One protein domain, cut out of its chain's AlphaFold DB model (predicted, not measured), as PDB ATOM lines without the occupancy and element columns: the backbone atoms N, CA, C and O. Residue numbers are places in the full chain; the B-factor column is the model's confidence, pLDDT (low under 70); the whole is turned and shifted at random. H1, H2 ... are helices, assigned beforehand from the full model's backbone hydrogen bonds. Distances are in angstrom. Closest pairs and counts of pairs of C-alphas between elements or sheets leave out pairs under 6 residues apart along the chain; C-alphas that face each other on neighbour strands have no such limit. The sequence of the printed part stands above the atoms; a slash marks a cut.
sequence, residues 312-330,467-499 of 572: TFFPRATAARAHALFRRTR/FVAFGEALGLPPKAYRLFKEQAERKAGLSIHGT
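Overview. This is residues 312 to 330 and 467 to 499 of the 572 residues of the protein "Alpha/beta fold hydrolase" of Proteobacteria bacterium (UniProt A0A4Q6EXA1). The longest helix, H3, packs on H1, the two crossing at 47 degrees with their closest C-alphas at Pro 315 and Ala 480, and short H2 lies to one side of this pair, the three centres forming a triangle. The printed part has 52 residues with three named helices, H1, H2, H3 along the chain, and no named strand: all helix. It is compact, with a radius of gyration of the C-alphas of 10.4 A, spanning 29 by 26 by 18 A.

Arrangement. Start at H3, residues 478 to 492; it touches H1, residues 315 to 327, at a steep tilt of 47 degrees, the same way, and their closest C-alphas, Ala 480 and Pro 315, are 4.3 A apart. H2, residues 467 to 474, is close to H3 but not clearly touching; the closest C-alphas, Gly 471 and Tyr 481, are 6.0 A apart. H2 only just touches H1, at residues 322 to 326 alone, with 3 pairs of C-alphas within 8 A, Leu 474 and Ala 322 closest at 7.6 A. In H1, H2 and H3 every O i to N i+4 pair is within hydrogen-bond range.

Along the chain. Find C-alpha 478 at (281.785, 568.439, 451.903); H3 runs 21.1 A to C-alpha 492. H1 runs 18.3 A from C-alpha 315 at (279.183, 576.952, 452.569); H2 is 10.4 A long.

Size, cuts and confidence. The C-alphas farthest apart, Phe 313 and Thr 499, are 30.6 A apart. Across the cut, residues 331 to 466, C-alphas 330 and 467 are 18.1 A apart; H2 to H3 is a tight link. Confidence is low at residues 496 to 498.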
ATOM      1  N   THR A 312     277.038 574.617 448.302       87.19
ATOM      2  CA  THR A 312     278.136 574.604 447.330       87.19
ATOM      3  C   THR A 312     278.627 576.029 447.075       87.19
ATOM      4  O   THR A 312     279.832 576.273 447.132       87.19
ATOM      5  N   PHE A 313     277.707 576.984 446.897       89.50
ATOM      6  CA  PHE A 313     278.035 578.400 446.665       89.50
ATOM      7  C   PHE A 313     278.233 579.210 447.961       89.50
ATOM      8  O   PHE A 313     279.097 580.080 448.025       89.50
ATOM      9  N   PHE A 314     277.498 578.887 449.030       93.38
ATOM     10  CA  PHE A 314     277.492 579.603 450.314       93.38
ATOM     11  C   PHE A 314     277.745 578.659 451.509       93.38
ATOM     12  O   PHE A 314     276.901 578.518 452.403       93.38
ATOM     13  N   PRO A 315     278.920 578.002 451.583       93.31
ATOM     14  CA  PRO A 315     279.183 576.952 452.569       93.31
ATOM     15  C   PRO A 315     279.164 577.443 454.023       93.31
ATOM     16  O   PRO A 315     278.708 576.711 454.894       93.31
ATOM     17  N   ARG A 316     279.607 578.680 454.304       93.88
ATOM     18  CA  ARG A 316     279.602 579.255 455.667       93.88
ATOM     19  C   ARG A 316     278.188 579.529 456.184       93.88
ATOM     20  O   ARG A 316     277.883 579.179 457.320       93.88
ATOM     21  N   ALA A 317     277.331 580.124 455.351       91.12
ATOM     22  CA  ALA A 317     275.947 580.428 455.715       91.12
ATOM     23  C   ALA A 317     275.124 579.142 455.884       91.12
ATOM     24  O   ALA A 317     274.406 578.983 456.870       91.12
ATOM     25  N   THR A 318     275.293 578.186 454.965       91.44
ATOM     26  CA  THR A 318     274.642 576.873 455.044       91.44
ATOM     27  C   THR A 318     275.098 576.095 456.283       91.44
ATOM     28  O   THR A 318     274.261 575.515 456.970       91.44
ATOM     29  N   ALA A 319     276.390 576.143 456.628       92.44
ATOM     30  CA  ALA A 319     276.917 575.563 457.862       92.44
ATOM     31  C   ALA A 319     276.326 576.208 459.125       92.44
ATOM     32  O   ALA A 319     275.846 575.487 459.994       92.44
ATOM     33  N   ALA A 320     276.280 577.544 459.195       91.56
ATOM     34  CA  ALA A 320     275.706 578.266 460.334       91.56
ATOM     35  C   ALA A 320     274.222 577.937 460.533       91.56
ATOM     36  O   ALA A 320     273.775 577.695 461.655       91.56
ATOM     37  N   ARG A 321     273.461 577.854 459.435       91.25
ATOM     38  CA  ARG A 321     272.060 577.426 459.465       91.25
ATOM     39  C   ARG A 321     271.919 575.972 459.916       91.25
ATOM     40  O   ARG A 321     271.042 575.681 460.723       91.25
ATOM     41  N   ALA A 322     272.757 575.069 459.404       90.12
ATOM     42  CA  ALA A 322     272.763 573.669 459.821       90.12
ATOM     43  C   ALA A 322     273.093 573.531 461.311       90.12
ATOM     44  O   ALA A 322     272.403 572.800 462.012       90.12
ATOM     45  N   HIS A 323     274.072 574.286 461.808       90.62
ATOM     46  CA  HIS A 323     274.441 574.317 463.218       90.62
ATOM     47  C   HIS A 323     273.296 574.832 464.100       90.62
ATOM     48  O   HIS A 323     272.943 574.184 465.081       90.62
ATOM     49  N   ALA A 324     272.646 575.937 463.720       89.00
ATOM     50  CA  ALA A 324     271.468 576.437 464.431       89.00
ATOM     51  C   ALA A 324     270.331 575.402 464.454       89.00
ATOM     52  O   ALA A 324     269.739 575.152 465.498       89.00
ATOM     53  N   LEU A 325     270.056 574.740 463.324       88.81
ATOM     54  CA  LEU A 325     269.045 573.682 463.248       88.81
ATOM     55  C   LEU A 325     269.402 572.458 464.098       88.81
ATOM     56  O   LEU A 325     268.510 571.888 464.715       88.81
ATOM     57  N   PHE A 326     270.676 572.064 464.132       87.81
ATOM     58  CA  PHE A 326     271.150 570.910 464.898       87.81
ATOM     59  C   PHE A 326     270.950 571.094 466.403       87.81
ATOM     60  O   PHE A 326     270.640 570.138 467.104       87.81
ATOM     61  N   ARG A 327     271.083 572.332 466.891       90.69
ATOM     62  CA  ARG A 327     270.931 572.664 468.312       90.69
ATOM     63  C   ARG A 327     269.486 572.809 468.766       90.69
ATOM     64  O   ARG A 327     269.237 572.806 469.965       90.69
ATOM     65  N   ARG A 328     268.527 572.953 467.845       90.75
ATOM     66  CA  ARG A 328     267.127 573.196 468.207       90.75
ATOM     67  C   ARG A 328     266.520 572.017 468.952       90.75
ATOM     68  O   ARG A 328     266.445 570.898 468.443       90.75
ATOM     69  N   THR A 329     266.000 572.307 470.132       89.81
ATOM     70  CA  THR A 329     265.256 571.364 470.954       89.81
ATOM     71  C   THR A 329     263.774 571.425 470.589       89.81
ATOM     72  O   THR A 329     263.261 572.415 470.058       89.81
ATOM     73  N   ARG A 330     263.049 570.336 470.855       83.19
ATOM     74  CA  ARG A 330     261.594 570.278 470.685       83.19
ATOM     75  C   ARG A 330     260.954 569.891 472.005       83.19
ATOM     76  O   ARG A 330     261.407 568.957 472.658       83.19
ATOM     77  N   PHE A 467     276.482 563.633 463.679       81.81
ATOM     78  CA  PHE A 467     276.837 564.723 462.767       81.81
ATOM     79  C   PHE A 467     276.807 564.265 461.311       81.81
ATOM     80  O   PHE A 467     276.223 564.965 460.485       81.81
ATOM     81  N   VAL A 468     277.359 563.085 461.006       80.81
ATOM     82  CA  VAL A 468     277.314 562.496 459.657       80.81
ATOM     83  C   VAL A 468     275.866 562.309 459.215       80.81
ATOM     84  O   VAL A 468     275.475 562.851 458.182       80.81
ATOM     85  N   ALA A 469     275.052 561.625 460.023       73.19
ATOM     86  CA  ALA A 469     273.652 561.368 459.697       73.19
ATOM     87  C   ALA A 469     272.867 562.671 459.467       73.19
ATOM     88  O   ALA A 469     272.100 562.781 458.509       73.19
ATOM     89  N   PHE A 470     273.089 563.688 460.303       81.56
ATOM     90  CA  PHE A 470     272.436 564.986 460.160       81.56
ATOM     91  C   PHE A 470     272.915 565.764 458.925       81.56
ATOM     92  O   PHE A 470     272.102 566.322 458.184       81.56
ATOM     93  N   GLY A 471     274.224 565.778 458.668       84.50
ATOM     94  CA  GLY A 471     274.813 566.420 457.496       84.50
ATOM     95  C   GLY A 471     274.327 565.796 456.190       84.50
ATOM     96  O   GLY A 471     273.968 566.518 455.255       84.50
ATOM     97  N   GLU A 472     274.228 564.467 456.147       80.12
ATOM     98  CA  GLU A 472     273.653 563.729 455.024       80.12
ATOM     99  C   GLU A 472     272.159 564.009 454.858       80.12
ATOM    100  O   GLU A 472     271.710 564.263 453.739       80.12
ATOM    101  N   ALA A 473     271.388 564.016 455.949       75.56
ATOM    102  CA  ALA A 473     269.961 564.326 455.912       75.56
ATOM    103  C   ALA A 473     269.695 565.737 455.369       75.56
ATOM    104  O   ALA A 473     268.790 565.930 454.552       75.56
ATOM    105  N   LEU A 474     270.513 566.718 455.769       81.94
ATOM    106  CA  LEU A 474     270.439 568.080 455.249       81.94
ATOM    107  C   LEU A 474     271.029 568.232 453.849       81.94
ATOM    108  O   LEU A 474     270.679 569.203 453.189       81.94
ATOM    109  N   GLY A 475     271.869 567.314 453.371       84.75
ATOM    110  CA  GLY A 475     272.494 567.417 452.049       84.75
ATOM    111  C   GLY A 475     273.646 568.398 452.006       84.75
ATOM    112  O   GLY A 475     273.842 569.064 450.994       84.75
ATOM    113  N   LEU A 476     274.381 568.523 453.106       86.94
ATOM    114  CA  LEU A 476     275.513 569.432 453.169       86.94
ATOM    115  C   LEU A 476     276.632 568.933 452.241       86.94
ATOM    116  O   LEU A 476     277.084 567.798 452.393       86.94
ATOM    117  N   PRO A 477     277.126 569.753 451.297       87.69
ATOM    118  CA  PRO A 477     278.303 569.394 450.518       87.69
ATOM    119  C   PRO A 477     279.548 569.385 451.422       87.69
ATOM    120  O   PRO A 477     279.549 570.042 452.470       87.69
ATOM    121  N   PRO A 478     280.645 568.715 451.021       90.06
ATOM    122  CA  PRO A 478     281.785 568.439 451.903       90.06
ATOM    123  C   PRO A 478     282.346 569.666 452.639       90.06
ATOM    124  O   PRO A 478     282.664 569.602 453.825       90.06
ATOM    125  N   LYS A 479     282.428 570.820 451.960       92.81
ATOM    126  CA  LYS A 479     282.920 572.069 452.561       92.81
ATOM    127  C   LYS A 479     281.960 572.638 453.612       92.81
ATOM    128  O   LYS A 479     282.427 573.058 454.666       92.81
ATOM    129  N   ALA A 480     280.653 572.639 453.346       92.25
ATOM    130  CA  ALA A 480     279.648 573.100 454.305       92.25
ATOM    131  C   ALA A 480     279.539 572.145 455.502       92.25
ATOM    132  O   ALA A 480     279.444 572.603 456.634       92.25
ATOM    133  N   TYR A 481     279.626 570.833 455.262       91.31
ATOM    134  CA  TYR A 481     279.631 569.819 456.316       91.31
ATOM    135  C   TYR A 481     280.804 570.001 457.289       91.31
ATOM    136  O   TYR A 481     280.600 570.056 458.499       91.31
ATOM    137  N   ARG A 482     282.025 570.180 456.765       91.88
ATOM    138  CA  ARG A 482     283.215 570.450 457.585       91.88
ATOM    139  C   ARG A 482     283.056 571.713 458.436       91.88
ATOM    140  O   ARG A 482     283.300 571.659 459.632       91.88
ATOM    141  N   LEU A 483     282.589 572.818 457.851       92.69
ATOM    142  CA  LEU A 483     282.364 574.066 458.593       92.69
ATOM    143  C   LEU A 483     281.268 573.928 459.659       92.69
ATOM    144  O   LEU A 483     281.393 574.505 460.735       92.69
ATOM    145  N   PHE A 484     280.205 573.175 459.364       92.06
ATOM    146  CA  PHE A 484     279.148 572.853 460.324       92.06
ATOM    147  C   PHE A 484     279.725 572.095 461.523       92.06
ATOM    148  O   PHE A 484     279.480 572.481 462.665       92.06
ATOM    149  N   LYS A 485     280.549 571.074 461.261       88.69
ATOM    150  CA  LYS A 485     281.237 570.308 462.301       88.69
ATOM    151  C   LYS A 485     282.169 571.198 463.130       88.69
ATOM    152  O   LYS A 485     282.022 571.237 464.342       88.69
ATOM    153  N   GLU A 486     283.040 571.983 462.497       89.88
ATOM    154  CA  GLU A 486     283.952 572.902 463.200       89.88
ATOM    155  C   GLU A 486     283.210 573.918 464.087       89.88
ATOM    156  O   GLU A 486     283.682 574.287 465.159       89.88
ATOM    157  N   GLN A 487     282.050 574.414 463.641       88.50
ATOM    158  CA  GLN A 487     281.213 575.305 464.450       88.50
ATOM    159  C   GLN A 487     280.659 574.596 465.685       88.50
ATOM    160  O   GLN A 487     280.684 575.185 466.766       88.50
ATOM    161  N   ALA A 488     280.209 573.350 465.531       86.19
ATOM    162  CA  ALA A 488     279.725 572.542 466.641       86.19
ATOM    163  C   ALA A 488     280.843 572.209 467.646       86.19
ATOM    164  O   ALA A 488     280.627 572.353 468.845       86.19
ATOM    165  N   GLU A 489     282.049 571.866 467.176       87.44
ATOM    166  CA  GLU A 489     283.222 571.607 468.033       87.44
ATOM    167  C   GLU A 489     283.616 572.845 468.843       87.44
ATOM    168  O   GLU A 489     283.755 572.778 470.065       87.44
ATOM    169  N   ARG A 490     283.729 574.005 468.175       86.12
ATOM    170  CA  ARG A 490     284.058 575.277 468.838       86.12
ATOM    171  C   ARG A 490     283.031 575.660 469.896       86.12
ATOM    172  O   ARG A 490     283.412 576.168 470.943       86.12
ATOM    173  N   LYS A 491     281.741 575.452 469.616       81.44
ATOM    174  CA  LYS A 491     280.658 575.808 470.540       81.44
ATOM    175  C   LYS A 491     280.627 574.881 471.756       81.44
ATOM    176  O   LYS A 491     280.538 575.372 472.873       81.44
ATOM    177  N   ALA A 492     280.734 573.572 471.535       78.06
ATOM    178  CA  ALA A 492     280.659 572.579 472.601       78.06
ATOM    179  C   ALA A 492     281.953 572.492 473.443       78.06
ATOM    180  O   ALA A 492     281.960 571.876 474.513       78.06
ATOM    181  N   GLY A 493     283.058 573.087 472.972       77.25
ATOM    182  CA  GLY A 493     284.357 573.037 473.652       77.25
ATOM    183  C   GLY A 493     284.921 571.615 473.719       77.25
ATOM    184  O   GLY A 493     285.549 571.236 474.704       77.25
ATOM    185  N   LEU A 494     284.610 570.788 472.720       74.25
ATOM    186  CA  LEU A 494     285.005 569.384 472.647       74.25
ATOM    187  C   LEU A 494     285.187 568.968 471.188       74.25
ATOM    188  O   LEU A 494     284.414 569.363 470.313       74.25
ATOM    189  N   SER A 495     286.223 568.169 470.927       75.62
ATOM    190  CA  SER A 495     286.435 567.579 469.607       75.62
ATOM    191  C   SER A 495     285.330 566.563 469.345       75.62
ATOM    192  O   SER A 495     285.173 565.606 470.099       75.62
ATOM    193  N   ILE A 496     284.559 566.735 468.275       69.50
ATOM    194  CA  ILE A 496     283.581 565.729 467.850       69.50
ATOM    195  C   ILE A 496     284.346 564.545 467.247       69.50
ATOM    196  O   ILE A 496     283.968 563.394 467.460       69.50
ATOM    197  N   HIS A 497     285.461 564.823 466.555       62.44
ATOM    198  CA  HIS A 497     286.356 563.784 466.058       62.44
ATOM    199  C   HIS A 497     287.028 563.031 467.214       62.44
ATOM    200  O   HIS A 497     287.765 563.614 468.009       62.44
ATOM    201  N   GLY A 498     286.817 561.716 467.269       61.12
ATOM    202  CA  GLY A 498     287.495 560.832 468.224       61.12
ATOM    203  C   GLY A 498     286.876 560.785 469.623       61.12
ATOM    204  O   GLY A 498     287.287 559.941 470.414       61.12
ATOM    205  N   THR A 499     285.856 561.603 469.917       71.38
ATOM    206  CA  THR A 499     285.100 561.455 471.166       71.38
ATOM    207  C   THR A 499     284.238 560.200 471.093       71.38
ATOM    208  O   THR A 499     283.229 560.134 470.380       71.38
TER     209      THR A 499